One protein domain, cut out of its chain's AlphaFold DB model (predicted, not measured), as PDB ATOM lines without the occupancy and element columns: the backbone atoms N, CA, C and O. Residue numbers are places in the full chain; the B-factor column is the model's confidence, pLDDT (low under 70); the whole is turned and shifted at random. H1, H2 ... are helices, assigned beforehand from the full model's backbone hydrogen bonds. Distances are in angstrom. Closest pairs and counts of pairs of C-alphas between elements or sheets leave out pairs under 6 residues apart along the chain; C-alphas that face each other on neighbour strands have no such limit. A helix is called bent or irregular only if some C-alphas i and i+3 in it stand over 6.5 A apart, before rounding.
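This is residues 9 to 125 of the 299 residues of an uncharacterized protein of Bifidobacterium castoris (UniProt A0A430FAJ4). Look for a flat slab of helices in which H3 and then H4 run one way, the bent helix H5 folds back past H4 and then H3, and H6 packs on H4 and on the second arm of H5. H1 meets the beginning of H6, H2 and H7 lie toward the two ends of the long axis, and a long loop, residues 79 to 102, joins H5 to H6. The printed part has 117 residues with seven named helices, H1 to H7 in order, and no named strand; its class is all helix. It is compact, with a radius of gyration of the C-alphas of 14.2 A, and spans 43 by 37 by 20 A.

Begin at H1, residues 9 to 19, which touches residues 103 to 104 alone of H6, residues 103 to 116; they are about perpendicular at 76 degrees, and their closest C-alphas, Asp 15 and Phe 103, are 5.7 A apart. Next, H2, residues 25 to 28, and H3, residues 33 to 44, touch only at the corner, with the C-alphas of Ala 27 and Glu 34 closest at 5.5 A. H4, residues 47 to 55, touches H6 at a steep tilt of 41 degrees, the same way, closest at the C-alphas of Val 48 and Ala 111, 6.1 A apart. H5, residues 59 to 78, was assigned as one helix by its hydrogen bonds but is bent: C-alphas 68 and 71 are 6.7 A apart, and its arms H5a, residues 59 to 68, and H5b, residues 71 to 78, stand at 40 degrees. H5a touches H4 at a steep tilt of 48 degrees, opposite ways, with the C-alphas of Met 52 and Arg 62 closest at 5.8 A. H5b touches H3 at a shallow tilt of 34 degrees, only just short of steep, with the C-alphas of Arg 35 and Val 78 closest at 5.2 A. H5b and H6 form a helical hairpin; their closest C-alphas, Ile 73 and Ala 111, are 6.7 A apart. H7, residues 119 to 123, touches H5a, closest at the C-alphas of Gln 61 and Leu 123, 6.1 A apart. Every O i to N i+4 pair is within hydrogen-bond range in H1, H3, H4, H5a, H5b, H6 and H7; H2 is too short for such a pair.

Find C-alpha 9 at (28.573, 39.110, 11.288), where H1 begins its 15.2 A. H3 covers 16.4 A, H4 12.5 A, H5a 14.2 A and H5b 10.4 A. From C-alpha 103 at (24.701, 41.529, 24.373), H6 runs 19.7 A; H7 ends at C-alpha 123, (12.771, 17.244, 29.958).

The two C-alphas farthest apart, Asp 24 and His 124, are 43.3 A apart. The printed part has no cut; the link from H5 to H6 is long, and the others are tight. Look for pLDDT under 70 at residues 58 to 61, 63 to 64, 81 to 89, 91 and 118 to 125.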
ATOM      1  N   GLU A   9      28.924  37.788  11.794       87.50
ATOM      2  CA  GLU A   9      28.573  39.110  11.288       87.50
ATOM      3  C   GLU A   9      27.177  39.555  11.750       87.50
ATOM      4  O   GLU A   9      26.981  40.714  12.119       87.50
ATOM      5  N   GLY A  10      26.216  38.629  11.803       88.25
ATOM      6  CA  GLY A  10      24.887  38.871  12.356       88.25
ATOM      7  C   GLY A  10      24.921  39.208  13.848       88.25
ATOM      8  O   GLY A  10      24.202  40.103  14.291       88.25
ATOM      9  N   ARG A  11      25.802  38.558  14.620       91.25
ATOM     10  CA  ARG A  11      26.022  38.894  16.038       91.25
ATOM     11  C   ARG A  11      26.625  40.286  16.206       91.25
ATOM     12  O   ARG A  11      26.110  41.066  16.999       91.25
ATOM     13  N   ASP A  12      27.637  40.628  15.413       92.69
ATOM     14  CA  ASP A  12      28.273  41.951  15.459       92.69
ATOM     15  C   ASP A  12      27.307  43.066  15.012       92.69
ATOM     16  O   ASP A  12      27.398  44.206  15.472       92.69
ATOM     17  N   ARG A  13      26.359  42.770  14.110       93.12
ATOM     18  CA  ARG A  13      25.269  43.693  13.750       93.12
ATOM     19  C   ARG A  13      24.279  43.890  14.896       93.12
ATOM     20  O   ARG A  13      23.931  45.032  15.180       93.12
ATOM     21  N   LEU A  14      23.855  42.813  15.557       93.06
ATOM     22  CA  LEU A  14      22.925  42.896  16.686       93.06
ATOM     23  C   LEU A  14      23.549  43.632  17.879       93.06
ATOM     24  O   LEU A  14      22.916  44.523  18.435       93.06
ATOM     25  N   ASP A  15      24.802  43.334  18.226       94.31
ATOM     26  CA  ASP A  15      25.513  44.045  19.296       94.31
ATOM     27  C   ASP A  15      25.654  45.541  18.987       94.31
ATOM     28  O   ASP A  15      25.418  46.368  19.866       94.31
ATOM     29  N   ARG A  16      25.957  45.910  17.733       94.25
ATOM     30  CA  ARG A  16      25.974  47.320  17.309       94.25
ATOM     31  C   ARG A  16      24.598  47.974  17.394       94.25
ATOM     32  O   ARG A  16      24.513  49.112  17.838       94.25
ATOM     33  N   ALA A  17      23.534  47.279  16.996       92.88
ATOM     34  CA  ALA A  17      22.172  47.811  17.065       92.88
ATOM     35  C   ALA A  17      21.724  48.060  18.514       92.88
ATOM     36  O   ALA A  17      21.092  49.072  18.797       92.88
ATOM     37  N   VAL A  18      22.089  47.165  19.437       94.00
ATOM     38  CA  VAL A  18      21.823  47.324  20.875       94.00
ATOM     39  C   VAL A  18      22.663  48.451  21.476       94.00
ATOM     40  O   VAL A  18      22.149  49.236  22.269       94.00
ATOM     41  N   ALA A  19      23.935  48.563  21.086       91.94
ATOM     42  CA  ALA A  19      24.824  49.630  21.545       91.94
ATOM     43  C   ALA A  19      24.451  51.017  20.993       91.94
ATOM     44  O   ALA A  19      24.805  52.021  21.598       91.94
ATOM     45  N   ALA A  20      23.748  51.078  19.858       93.81
ATOM     46  CA  ALA A  20      23.288  52.325  19.249       93.81
ATOM     47  C   ALA A  20      22.044  52.930  19.929       93.81
ATOM     48  O   ALA A  20      21.646  54.037  19.575       93.81
ATOM     49  N   ILE A  21      21.410  52.213  20.862       93.19
ATOM     50  CA  ILE A  21      20.318  52.759  21.675       93.19
ATOM     51  C   ILE A  21      20.914  53.726  22.703       93.19
ATOM     52  O   ILE A  21      21.903  53.402  23.360       93.19
ATOM     53  N   ASP A  22      20.291  54.893  22.859       93.38
ATOM     54  CA  ASP A  22      20.629  55.822  23.933       93.38
ATOM     55  C   ASP A  22      20.068  55.298  25.262       93.38
ATOM     56  O   ASP A  22      18.861  55.311  25.504       93.38
ATOM     57  N   TRP A  23      20.943  54.740  26.099       93.44
ATOM     58  CA  TRP A  23      20.574  54.083  27.355       93.44
ATOM     59  C   TRP A  23      20.522  55.067  28.527       93.44
ATOM     60  O   TRP A  23      21.210  54.901  29.546       93.44
ATOM     61  N   ASP A  24      19.658  56.069  28.395       93.25
ATOM     62  CA  ASP A  24      19.303  56.985  29.476       93.25
ATOM     63  C   ASP A  24      18.571  56.262  30.632       93.25
ATOM     64  O   ASP A  24      18.475  55.028  30.684       93.25
ATOM     65  N   GLU A  25      18.145  56.994  31.662       91.88
ATOM     66  CA  GLU A  25      17.446  56.379  32.798       91.88
ATOM     67  C   GLU A  25      16.106  55.757  32.407       91.88
ATOM     68  O   GLU A  25      15.786  54.690  32.930       91.88
ATOM     69  N   ASP A  26      15.372  56.356  31.469       90.44
ATOM     70  CA  ASP A  26      14.043  55.915  31.047       90.44
ATOM     71  C   ASP A  26      14.121  54.671  30.157       90.44
ATOM     72  O   ASP A  26      13.428  53.682  30.418       90.44
ATOM     73  N   ALA A  27      15.049  54.650  29.201       89.25
ATOM     74  CA  ALA A  27      15.389  53.491  28.387       89.25
ATOM     75  C   ALA A  27      15.868  52.317  29.253       89.25
ATOM     76  O   ALA A  27      15.581  51.153  28.960       89.25
ATOM     77  N   CYS A  28      16.557  52.597  30.365       89.75
ATOM     78  CA  CYS A  28      17.012  51.571  31.299       89.75
ATOM     79  C   CYS A  28      15.912  51.018  32.217       89.75
ATOM     80  O   CYS A  28      16.126  49.932  32.779       89.75
ATOM     81  N   ARG A  29      14.763  51.697  32.376       87.75
ATOM     82  CA  ARG A  29      13.667  51.234  33.249       87.75
ATOM     83  C   ARG A  29      13.153  49.871  32.807       87.75
ATOM     84  O   ARG A  29      13.074  49.559  31.621       87.75
ATOM     85  N   PHE A  30      12.772  49.043  33.771       87.81
ATOM     86  CA  PHE A  30      12.151  47.761  33.464       87.81
ATOM     87  C   PHE A  30      10.831  47.962  32.717       87.81
ATOM     88  O   PHE A  30      10.035  48.831  33.064       87.81
ATOM     89  N   GLY A  31      10.616  47.163  31.673       76.00
ATOM     90  CA  GLY A  31       9.456  47.297  30.793       76.00
ATOM     91  C   GLY A  31       9.527  48.454  29.792       76.00
ATOM     92  O   GLY A  31       8.540  48.672  29.091       76.00
ATOM     93  N   SER A  32      10.650  49.180  29.697       79.06
ATOM     94  CA  SER A  32      10.804  50.264  28.721       79.06
ATOM     95  C   SER A  32      10.623  49.770  27.275       79.06
ATOM     96  O   SER A  32      10.931  48.605  26.968       79.06
ATOM     97  N   PRO A  33      10.150  50.634  26.357       81.81
ATOM     98  CA  PRO A  33      10.068  50.312  24.934       81.81
ATOM     99  C   PRO A  33      11.396  49.806  24.351       81.81
ATOM    100  O   PRO A  33      11.401  48.899  23.517       81.81
ATOM    101  N   GLU A  34      12.522  50.337  24.823       89.31
ATOM    102  CA  GLU A  34      13.878  49.992  24.401       89.31
ATOM    103  C   GLU A  34      14.243  48.574  24.843       89.31
ATOM    104  O   GLU A  34      14.672  47.762  24.019       89.31
ATOM    105  N   ARG A  35      13.993  48.213  26.109       87.44
ATOM    106  CA  ARG A  35      14.199  46.835  26.581       87.44
ATOM    107  C   ARG A  35      13.273  45.848  25.876       87.44
ATOM    108  O   ARG A  35      13.718  44.758  25.518       87.44
ATOM    109  N   MET A  36      12.014  46.217  25.637       82.25
ATOM    110  CA  MET A  36      11.059  45.392  24.886       82.25
ATOM    111  C   MET A  36      11.518  45.166  23.441       82.25
ATOM    112  O   MET A  36      11.422  44.049  22.931       82.25
ATOM    113  N   ARG A  37      12.076  46.198  22.798       88.00
ATOM    114  CA  ARG A  37      12.660  46.115  21.454       88.00
ATOM    115  C   ARG A  37      13.870  45.182  21.420       88.00
ATOM    116  O   ARG A  37      13.933  44.319  20.550       88.00
ATOM    117  N   VAL A  38      14.790  45.298  22.378       89.44
ATOM    118  CA  VAL A  38      15.950  44.392  22.475       89.44
ATOM    119  C   VAL A  38      15.511  42.950  22.734       89.44
ATOM    120  O   VAL A  38      16.080  42.017  22.171       89.44
ATOM    121  N   ALA A  39      14.469  42.752  23.540       86.25
ATOM    122  CA  ALA A  39      13.904  41.435  23.789       86.25
ATOM    123  C   ALA A  39      13.290  40.836  22.504       86.25
ATOM    124  O   ALA A  39      13.542  39.675  22.188       86.25
ATOM    125  N   ALA A  40      12.570  41.636  21.709       80.44
ATOM    126  CA  ALA A  40      12.078  41.216  20.395       80.44
ATOM    127  C   ALA A  40      13.228  40.829  19.447       80.44
ATOM    128  O   ALA A  40      13.213  39.740  18.879       80.44
ATOM    129  N   TRP A  41      14.288  41.644  19.364       88.81
ATOM    130  CA  TRP A  41      15.480  41.300  18.578       88.81
ATOM    131  C   TRP A  41      16.149  40.004  19.049       88.81
ATOM    132  O   TRP A  41      16.620  39.217  18.232       88.81
ATOM    133  N   ALA A  42      16.178  39.748  20.360       86.19
ATOM    134  CA  ALA A  42      16.702  38.503  20.909       86.19
ATOM    135  C   ALA A  42      15.865  37.287  20.480       86.19
ATOM    136  O   ALA A  42      16.448  36.258  20.127       86.19
ATOM    137  N   ALA A  43      14.535  37.405  20.472       81.75
ATOM    138  CA  ALA A  43      13.633  36.356  20.002       81.75
ATOM    139  C   ALA A  43      13.825  36.074  18.499       81.75
ATOM    140  O   ALA A  43      14.000  34.917  18.115       81.75
ATOM    141  N   ASP A  44      13.909  37.125  17.680       83.12
ATOM    142  CA  ASP A  44      14.059  37.014  16.222       83.12
ATOM    143  C   ASP A  44      15.453  36.525  15.796       83.12
ATOM    144  O   ASP A  44      15.619  35.915  14.740       83.12
ATOM    145  N   SER A  45      16.477  36.748  16.627       84.06
ATOM    146  CA  SER A  45      17.863  36.364  16.327       84.06
ATOM    147  C   SER A  45      18.093  34.850  16.213       84.06
ATOM    148  O   SER A  45      19.127  34.415  15.706       84.06
ATOM    149  N   GLY A  46      17.206  34.021  16.771       85.06
ATOM    150  CA  GLY A  46      17.417  32.574  16.852       85.06
ATOM    151  C   GLY A  46      18.638  32.149  17.684       85.06
ATOM    152  O   GLY A  46      18.994  30.971  17.682       85.06
ATOM    153  N   LEU A  47      19.295  33.063  18.413       88.38
ATOM    154  CA  LEU A  47      20.481  32.755  19.225       88.38
ATOM    155  C   LEU A  47      20.156  31.804  20.382       88.38
ATOM    156  O   LEU A  47      20.946  30.911  20.685       88.38
ATOM    157  N   VAL A  48      18.986  31.964  21.009       86.19
ATOM    158  CA  VAL A  48      18.529  31.065  22.082       86.19
ATOM    159  C   VAL A  48      18.274  29.663  21.528       86.19
ATOM    160  O   VAL A  48      18.780  28.692  22.086       86.19
ATOM    161  N   GLU A  49      17.568  29.550  20.398       85.31
ATOM    162  CA  GLU A  49      17.322  28.266  19.728       85.31
ATOM    163  C   GLU A  49      18.631  27.609  19.263       85.31
ATOM    164  O   GLU A  49      18.809  26.399  19.405       85.31
ATOM    165  N   GLY A  50      19.583  28.406  18.768       85.38
ATOM    166  CA  GLY A  50      20.924  27.956  18.407       85.38
ATOM    167  C   GLY A  50      21.672  27.319  19.578       85.38
ATOM    168  O   GLY A  50      22.248  26.240  19.427       85.38
ATOM    169  N   GLU A  51      21.620  27.935  20.763       87.19
ATOM    170  CA  GLU A  51      22.201  27.341  21.970       87.19
ATOM    171  C   GLU A  51      21.434  26.097  22.432       87.19
ATOM    172  O   GLU A  51      22.069  25.119  22.827       87.19
ATOM    173  N   MET A  52      20.099  26.071  22.332       85.25
ATOM    174  CA  MET A  52      19.323  24.869  22.675       85.25
ATOM    175  C   MET A  52      19.652  23.711  21.735       85.25
ATOM    176  O   MET A  52      19.821  22.589  22.191       85.25
ATOM    177  N   ARG A  53      19.847  23.976  20.441       82.81
ATOM    178  CA  ARG A  53      20.281  22.981  19.450       82.81
ATOM    179  C   ARG A  53      21.662  22.413  19.735       82.81
ATOM    180  O   ARG A  53      21.892  21.234  19.491       82.81
ATOM    181  N   ARG A  54      22.569  23.234  20.260       82.00
ATOM    182  CA  ARG A  54      23.906  22.793  20.672       82.00
ATOM    183  C   ARG A  54      23.872  21.939  21.944       82.00
ATOM    184  O   ARG A  54      24.710  21.058  22.095       82.00
ATOM    185  N   LEU A  55      22.960  22.235  22.870       78.00
ATOM    186  CA  LEU A  55      22.859  21.556  24.168       78.00
ATOM    187  C   LEU A  55      21.975  20.300  24.133       78.00
ATOM    188  O   LEU A  55      22.254  19.361  24.871       78.00
ATOM    189  N   PHE A  56      20.949  20.278  23.280       78.12
ATOM    190  CA  PHE A  56      19.958  19.208  23.157       78.12
ATOM    191  C   PHE A  56      19.875  18.762  21.687       78.12
ATOM    192  O   PHE A  56      19.228  19.427  20.866       78.12
ATOM    193  N   PRO A  57      20.567  17.665  21.325       70.75
ATOM    194  CA  PRO A  57      20.566  17.137  19.962       70.75
ATOM    195  C   PRO A  57      19.175  16.673  19.515       70.75
ATOM    196  O   PRO A  57      18.799  16.879  18.357       70.75
ATOM    197  N   ASP A  58      18.409  16.106  20.452       69.62
ATOM    198  CA  ASP A  58      17.055  15.618  20.227       69.62
ATOM    199  C   ASP A  58      16.073  16.771  19.903       69.62
ATOM    200  O   ASP A  58      16.007  17.755  20.652       69.62
ATOM    201  N   PRO A  59      15.322  16.700  18.785       65.50
ATOM    202  CA  PRO A  59      14.408  17.761  18.371       65.50
ATOM    203  C   PRO A  59      13.269  18.067  19.344       65.50
ATOM    204  O   PRO A  59      12.901  19.238  19.467       65.50
ATOM    205  N   GLU A  60      12.726  17.061  20.027       60.53
ATOM    206  CA  GLU A  60      11.588  17.223  20.936       60.53
ATOM    207  C   GLU A  60      12.040  17.851  22.255       60.53
ATOM    208  O   GLU A  60      11.477  18.849  22.709       60.53
ATOM    209  N   GLN A  61      13.146  17.357  22.818       64.00
ATOM    210  CA  GLN A  61      13.792  17.954  23.985       64.00
ATOM    211  C   GLN A  61      14.205  19.400  23.715       64.00
ATOM    212  O   GLN A  61      14.010  20.282  24.551       64.00
ATOM    213  N   ARG A  62      14.739  19.672  22.521       73.69
ATOM    214  CA  ARG A  62      15.071  21.030  22.092       73.69
ATOM    215  C   ARG A  62      13.843  21.934  22.071       73.69
ATOM    216  O   ARG A  62      13.943  23.055  22.560       73.69
ATOM    217  N   ALA A  63      12.713  21.476  21.533       68.56
ATOM    218  CA  ALA A  63      11.481  22.263  21.495       68.56
ATOM    219  C   ALA A  63      11.016  22.634  22.915       68.56
ATOM    220  O   ALA A  63      10.822  23.813  23.211       68.56
ATOM    221  N   VAL A  64      10.983  21.654  23.824       66.50
ATOM    222  CA  VAL A  64      10.636  21.860  25.242       66.50
ATOM    223  C   VAL A  64      11.600  22.840  25.921       66.50
ATOM    224  O   VAL A  64      11.182  23.739  26.655       66.50
ATOM    225  N   MET A  65      12.904  22.718  25.665       76.75
ATOM    226  CA  MET A  65      13.906  23.610  26.251       76.75
ATOM    227  C   MET A  65      13.867  25.022  25.662       76.75
ATOM    228  O   MET A  65      14.162  25.976  26.385       76.75
ATOM    229  N   CYS A  66      13.465  25.188  24.400       75.38
ATOM    230  CA  CYS A  66      13.200  26.494  23.799       75.38
ATOM    231  C   CYS A  66      11.995  27.178  24.457       75.38
ATOM    232  O   CYS A  66      12.115  28.332  24.873       75.38
ATOM    233  N   GLU A  67      10.879  26.464  24.630       77.44
ATOM    234  CA  GLU A  67       9.686  26.970  25.327       77.44
ATOM    235  C   GLU A  67       9.978  27.325  26.789       77.44
ATOM    236  O   GLU A  67       9.477  28.317  27.319       77.44
ATOM    237  N   PHE A  68      10.839  26.548  27.449       78.31
ATOM    238  CA  PHE A  68      11.272  26.829  28.812       78.31
ATOM    239  C   PHE A  68      12.209  28.044  28.896       78.31
ATOM    240  O   PHE A  68      12.061  28.890  29.785       78.31
ATOM    241  N   THR A  69      13.200  28.132  28.010       79.88
ATOM    242  CA  THR A  69      14.300  29.101  28.121       79.88
ATOM    243  C   THR A  69      13.923  30.468  27.556       79.88
ATOM    244  O   THR A  69      14.271  31.481  28.160       79.88
ATOM    245  N   GLY A  70      13.177  30.518  26.449       80.69
ATOM    246  CA  GLY A  70      12.827  31.755  25.744       80.69
ATOM    247  C   GLY A  70      12.165  32.809  26.642       80.69
ATOM    248  O   GLY A  70      12.749  33.877  26.838       80.69
ATOM    249  N   PRO A  71      11.014  32.517  27.277       76.00
ATOM    250  CA  PRO A  71      10.331  33.466  28.156       76.00
ATOM    251  C   PRO A  71      11.197  33.944  29.330       76.00
ATOM    252  O   PRO A  71      11.175  35.120  29.674       76.00
ATOM    253  N   ARG A  72      12.033  33.068  29.902       85.25
ATOM    254  CA  ARG A  72      12.928  33.405  31.028       85.25
ATOM    255  C   ARG A  72      14.051  34.350  30.629       85.25
ATOM    256  O   ARG A  72      14.523  35.143  31.440       85.25
ATOM    257  N   ILE A  73      14.514  34.246  29.390       86.81
ATOM    258  CA  ILE A  73      15.499  35.166  28.832       86.81
ATOM    259  C   ILE A  73      14.855  36.522  28.542       86.81
ATOM    260  O   ILE A  73      15.440  37.543  28.896       86.81
ATOM    261  N   MET A  74      13.633  36.537  28.004       84.56
ATOM    262  CA  MET A  74      12.864  37.770  27.795       84.56
ATOM    263  C   MET A  74      12.665  38.538  29.104       84.56
ATOM    264  O   MET A  74      12.968  39.724  29.176       84.56
ATOM    265  N   GLU A  75      12.252  37.850  30.166       83.06
ATOM    266  CA  GLU A  75      12.116  38.427  31.508       83.06
ATOM    267  C   GLU A  75      13.413  39.054  32.024       83.06
ATOM    268  O   GLU A  75      13.394  40.139  32.600       83.06
ATOM    269  N   LYS A  76      14.556  38.402  31.782       87.31
ATOM    270  CA  LYS A  76      15.870  38.912  32.191       87.31
ATOM    271  C   LYS A  76      16.310  40.144  31.406       87.31
ATOM    272  O   LYS A  76      17.082  40.933  31.941       87.31
ATOM    273  N   ILE A  77      15.844  40.306  30.169       86.81
ATOM    274  CA  ILE A  77      16.102  41.490  29.339       86.81
ATOM    275  C   ILE A  77      15.180  42.638  29.762       86.81
ATOM    276  O   ILE A  77      15.641  43.754  29.987       86.81
ATOM    277  N   VAL A  78      13.884  42.356  29.895       85.12
ATOM    278  CA  VAL A  78      12.842  43.362  30.137       85.12
ATOM    279  C   VAL A  78      12.783  43.797  31.600       85.12
ATOM    280  O   VAL A  78      12.432  44.939  31.882       85.12
ATOM    281  N   GLY A  79      13.140  42.919  32.534       75.56
ATOM    282  CA  GLY A  79      13.018  43.170  33.969       75.56
ATOM    283  C   GLY A  79      11.576  43.096  34.488       75.56
ATOM    284  O   GLY A  79      11.302  43.552  35.593       75.56
ATOM    285  N   VAL A  80      10.655  42.520  33.708       74.94
ATOM    286  CA  VAL A  80       9.244  42.319  34.074       74.94
ATOM    287  C   VAL A  80       8.919  40.835  34.008       74.94
ATOM    288  O   VAL A  80       9.264  40.166  33.035       74.94
ATOM    289  N   ALA A  81       8.279  40.323  35.055       66.12
ATOM    290  CA  ALA A  81       7.868  38.930  35.133       66.12
ATOM    291  C   ALA A  81       6.719  38.619  34.161       66.12
ATOM    292  O   ALA A  81       5.744  39.362  34.064       66.12
ATOM    293  N   VAL A  82       6.837  37.487  33.472       58.06
ATOM    294  CA  VAL A  82       5.884  36.956  32.487       58.06
ATOM    295  C   VAL A  82       5.439  35.545  32.888       58.06
ATOM    296  O   VAL A  82       4.248  35.249  32.890       58.06
ATOM    297  N   VAL A  83       6.386  34.675  33.251       51.16
ATOM    298  CA  VAL A  83       6.202  33.263  33.626       51.16
ATOM    299  C   VAL A  83       6.933  32.856  34.913       51.16
ATOM    300  O   VAL A  83       6.637  31.795  35.462       51.16
ATOM    301  N   THR A  84       7.911  33.629  35.394       57.69
ATOM    302  CA  THR A  84       8.635  33.347  36.640       57.69
ATOM    303  C   THR A  84       8.246  34.304  37.758       57.69
ATOM    304  O   THR A  84       7.778  35.413  37.528       57.69
ATOM    305  N   ASN A  85       8.435  33.861  39.002       62.34
ATOM    306  CA  ASN A  85       8.202  34.696  40.172       62.34
ATOM    307  C   ASN A  85       9.369  35.695  40.336       62.34
ATOM    308  O   ASN A  85      10.495  35.242  40.574       62.34
ATOM    309  N   PRO A  86       9.125  37.018  40.255       59.25
ATOM    310  CA  PRO A  86      10.172  38.035  40.364       59.25
ATOM    311  C   PRO A  86      10.866  38.042  41.732       59.25
ATOM    312  O   PRO A  86      12.035  38.404  41.815       59.25
ATOM    313  N   ASN A  87      10.215  37.549  42.791       61.72
ATOM    314  CA  ASN A  87      10.816  37.447  44.129       61.72
ATOM    315  C   ASN A  87      11.957  36.418  44.200       61.72
ATOM    316  O   ASN A  87      12.740  36.425  45.143       61.72
ATOM    317  N   LEU A  88      12.050  35.520  43.213       61.72
ATOM    318  CA  LEU A  88      13.122  34.528  43.097       61.72
ATOM    319  C   LEU A  88      14.226  34.984  42.135       61.72
ATOM    320  O   LEU A  88      15.140  34.216  41.817       61.72
ATOM    321  N   TRP A  89      14.131  36.204  41.610       68.38
ATOM    322  CA  TRP A  89      15.143  36.727  40.714       68.38
ATOM    323  C   TRP A  89      16.358  37.152  41.511       68.38
ATOM    324  O   TRP A  89      16.266  37.889  42.484       68.38
ATOM    325  N   ASN A  90      17.525  36.730  41.040       72.88
ATOM    326  CA  ASN A  90      18.764  37.378  41.425       72.88
ATOM    327  C   ASN A  90      18.920  38.637  40.549       72.88
ATOM    328  O   ASN A  90      19.088  38.478  39.331       72.88
ATOM    329  N   PRO A  91      18.891  39.857  41.122       67.12
ATOM    330  CA  PRO A  91      19.026  41.101  40.362       67.12
ATOM    331  C   PRO A  91      20.327  41.168  39.550       67.12
ATOM    332  O   PRO A  91      20.343  41.721  38.455       67.12
ATOM    333  N   GLY A  92      21.400  40.520  40.023       70.06
ATOM    334  CA  GLY A  92      22.680  40.440  39.314       70.06
ATOM    335  C   GLY A  92      22.654  39.595  38.032       70.06
ATOM    336  O   GLY A  92      23.599  39.654  37.248       70.06
ATOM    337  N   ASN A  93      21.578  38.832  37.804       73.94
ATOM    338  CA  ASN A  93      21.371  38.006  36.612       73.94
ATOM    339  C   ASN A  93      20.416  38.644  35.589       73.94
ATOM    340  O   ASN A  93      20.061  37.981  34.606       73.94
ATOM    341  N   LEU A  94      19.953  39.871  35.837       86.25
ATOM    342  CA  LEU A  94      19.233  40.665  34.847       86.25
ATOM    343  C   LEU A  94      20.221  41.289  33.869       86.25
ATOM    344  O   LEU A  94      21.396  41.498  34.183       86.25
ATOM    345  N   TRP A  95      19.751  41.548  32.657       91.12
ATOM    346  CA  TRP A  95      20.553  42.255  31.683       91.12
ATOM    347  C   TRP A  95      20.640  43.732  32.053       91.12
ATOM    348  O   TRP A  95      19.627  44.404  32.284       91.12
ATOM    349  N   ASP A  96      21.870  44.221  32.080       90.31
ATOM    350  CA  ASP A  96      22.193  45.612  32.321       90.31
ATOM    351  C   ASP A  96      22.745  46.214  31.020       90.31
ATOM    352  O   ASP A  96      23.856  45.850  30.615       90.31
ATOM    353  N   PRO A  97      21.982  47.094  30.348       87.50
ATOM    354  CA  PRO A  97      22.393  47.698  29.087       87.50
ATOM    355  C   PRO A  97      23.575  48.666  29.232       87.50
ATOM    356  O   PRO A  97      24.247  48.946  28.244       87.50
ATOM    357  N   ARG A  98      23.871  49.149  30.448       87.06
ATOM    358  CA  ARG A  98      24.994  50.069  30.703       87.06
ATOM    359  C   ARG A  98      26.322  49.347  30.905       87.06
ATOM    360  O   ARG A  98      27.376  49.981  30.930       87.06
ATOM    361  N   ARG A  99      26.310  48.019  31.053       85.38
ATOM    362  CA  ARG A  99      27.551  47.240  31.128       85.38
ATOM    363  C   ARG A  99      28.176  47.134  29.747       85.38
ATOM    364  O   ARG A  99      27.529  46.686  28.806       85.38
ATOM    365  N   ALA A 100      29.473  47.428  29.661       79.38
ATOM    366  CA  ALA A 100      30.291  47.271  28.456       79.38
ATOM    367  C   ALA A 100      30.570  45.788  28.126       79.38
ATOM    368  O   ALA A 100      31.710  45.333  28.056       79.38
ATOM    369  N   THR A 101      29.512  44.996  27.965       84.94
ATOM    370  CA  THR A 101      29.571  43.577  27.614       84.94
ATOM    371  C   THR A 101      28.740  43.321  26.369       84.94
ATOM    372  O   THR A 101      27.629  43.829  26.264       84.94
ATOM    373  N   SER A 102      29.251  42.489  25.456       92.50
ATOM    374  CA  SER A 102      28.494  42.025  24.284       92.50
ATOM    375  C   SER A 102      27.137  41.457  24.711       92.50
ATOM    376  O   SER A 102      27.078  40.540  25.543       92.50
ATOM    377  N   PHE A 103      26.062  41.983  24.121       94.06
ATOM    378  CA  PHE A 103      24.701  41.529  24.373       94.06
ATOM    379  C   PHE A 103      24.526  40.086  23.904       94.06
ATOM    380  O   PHE A 103      24.068  39.241  24.671       94.06
ATOM    381  N   CYS A 104      24.989  39.759  22.698       92.94
ATOM    382  CA  CYS A 104      24.977  38.400  22.164       92.94
ATOM    383  C   CYS A 104      25.775  37.435  23.056       92.94
ATOM    384  O   CYS A 104      25.365  36.293  23.282       92.94
ATOM    385  N   GLY A 105      26.914  37.883  23.592       92.19
ATOM    386  CA  GLY A 105      27.723  37.120  24.538       92.19
ATOM    387  C   GLY A 105      26.999  36.871  25.862       92.19
ATOM    388  O   GLY A 105      27.008  35.744  26.363       92.19
ATOM    389  N   TRP A 106      26.344  37.895  26.414       94.19
ATOM    390  CA  TRP A 106      25.497  37.764  27.598       94.19
ATOM    391  C   TRP A 106      24.328  36.804  27.341       94.19
ATOM    392  O   TRP A 106      24.156  35.846  28.092       94.19
ATOM    393  N   LEU A 107      23.600  36.984  26.237       92.75
ATOM    394  CA  LEU A 107      22.419  36.209  25.862       92.75
ATOM    395  C   LEU A 107      22.719  34.709  25.794       92.75
ATOM    396  O   LEU A 107      22.020  33.903  26.407       92.75
ATOM    397  N   ARG A 108      23.802  34.329  25.108       92.38
ATOM    398  CA  ARG A 108      24.210  32.924  24.944       92.38
ATOM    399  C   ARG A 108      24.646  32.279  26.258       92.38
ATOM    400  O   ARG A 108      24.270  31.137  26.540       92.38
ATOM    401  N   ARG A 109      25.422  33.002  27.079       90.75
ATOM    402  CA  ARG A 109      25.847  32.525  28.408       90.75
ATOM    403  C   ARG A 109      24.643  32.319  29.318       90.75
ATOM    404  O   ARG A 109      24.517  31.259  29.928       90.75
ATOM    405  N   THR A 110      23.741  33.293  29.363       89.50
ATOM    406  CA  THR A 110      22.543  33.243  30.201       89.50
ATOM    407  C   THR A 110      21.584  32.151  29.733       89.50
ATOM    408  O   THR A 110      21.116  31.378  30.562       89.50
ATOM    409  N   ALA A 111      21.350  32.004  28.423       87.44
ATOM    410  CA  ALA A 111      20.532  30.921  27.869       87.44
ATOM    411  C   ALA A 111      21.103  29.541  28.219       87.44
ATOM    412  O   ALA A 111      20.371  28.665  28.675       87.44
ATOM    413  N   THR A 112      22.423  29.369  28.101       87.62
ATOM    414  CA  THR A 112      23.105  28.132  28.510       87.62
ATOM    415  C   THR A 112      22.937  27.865  30.006       87.62
ATOM    416  O   THR A 112      22.633  26.738  30.394       87.62
ATOM    417  N   ALA A 113      23.116  28.881  30.854       84.50
ATOM    418  CA  ALA A 113      22.971  28.743  32.300       84.50
ATOM    419  C   ALA A 113      21.532  28.379  32.700       84.50
ATOM    420  O   ALA A 113      21.331  27.458  33.488       84.50
ATOM    421  N   VAL A 114      20.532  29.045  32.113       83.06
ATOM    422  CA  VAL A 114      19.107  28.756  32.345       83.06
ATOM    423  C   VAL A 114      18.765  27.331  31.913       83.06
ATOM    424  O   VAL A 114      18.122  26.606  32.671       83.06
ATOM    425  N   ALA A 115      19.235  26.902  30.743       78.00
ATOM    426  CA  ALA A 115      18.968  25.564  30.233       78.00
ATOM    427  C   ALA A 115      19.655  24.453  31.043       78.00
ATOM    428  O   ALA A 115      19.096  23.372  31.218       78.00
ATOM    429  N   ARG A 116      20.853  24.717  31.578       76.56
ATOM    430  CA  ARG A 116      21.610  23.763  32.405       76.56
ATOM    431  C   ARG A 116      21.159  23.705  33.855       76.56
ATOM    432  O   ARG A 116      21.476  22.730  34.526       76.56
ATOM    433  N   ALA A 117      20.430  24.711  34.336       70.06
ATOM    434  CA  ALA A 117      20.074  24.796  35.743       70.06
ATOM    435  C   ALA A 117      19.272  23.579  36.232       70.06
ATOM    436  O   ALA A 117      19.456  23.214  37.382       70.06
ATOM    437  N   ASN A 118      18.414  22.956  35.402       56.81
ATOM    438  CA  ASN A 118      17.670  21.724  35.738       56.81
ATOM    439  C   ASN A 118      17.061  21.014  34.493       56.81
ATOM    440  O   ASN A 118      15.838  20.867  34.423       56.81
ATOM    441  N   PRO A 119      17.855  20.560  33.503       52.28
ATOM    442  CA  PRO A 119      17.322  19.964  32.273       52.28
ATOM    443  C   PRO A 119      16.521  18.687  32.543       52.28
ATOM    444  O   PRO A 119      15.455  18.519  31.970       52.28
ATOM    445  N   ALA A 120      16.939  17.838  33.488       45.88
ATOM    446  CA  ALA A 120      16.204  16.620  33.844       45.88
ATOM    447  C   ALA A 120      14.791  16.908  34.383       45.88
ATOM    448  O   ALA A 120      13.853  16.211  34.034       45.88
ATOM    449  N   ARG A 121      14.600  17.975  35.172       53.88
ATOM    450  CA  ARG A 121      13.272  18.371  35.683       53.88
ATOM    451  C   ARG A 121      12.349  18.893  34.580       53.88
ATOM    452  O   ARG A 121      11.133  18.804  34.706       53.88
ATOM    453  N   VAL A 122      12.931  19.500  33.550       59.69
ATOM    454  CA  VAL A 122      12.203  20.140  32.451       59.69
ATOM    455  C   VAL A 122      11.895  19.133  31.337       59.69
ATOM    456  O   VAL A 122      10.777  19.114  30.834       59.69
ATOM    457  N   LEU A 123      12.858  18.269  31.002       49.88
ATOM    458  CA  LEU A 123      12.771  17.244  29.958       49.88
ATOM    459  C   LEU A 123      12.119  15.947  30.441       49.88
ATOM    460  O   LEU A 123      11.336  15.340  29.721       49.88
ATOM    461  N   HIS A 124      12.413  15.542  31.674       45.03
ATOM    462  CA  HIS A 124      11.823  14.389  32.348       45.03
ATOM    463  C   HIS A 124      11.053  14.881  33.566       45.03
ATOM    464  O   HIS A 124      11.369  14.515  34.703       45.03
ATOM    465  N   GLY A 125      10.069  15.762  33.344       38.38
ATOM    466  CA  GLY A 125       9.089  16.088  34.380       38.38
ATOM    467  C   GLY A 125       8.685  14.786  35.071       38.38
ATOM    468  O   GLY A 125       8.233  13.863  34.408       38.38
TER     469      GLY A 125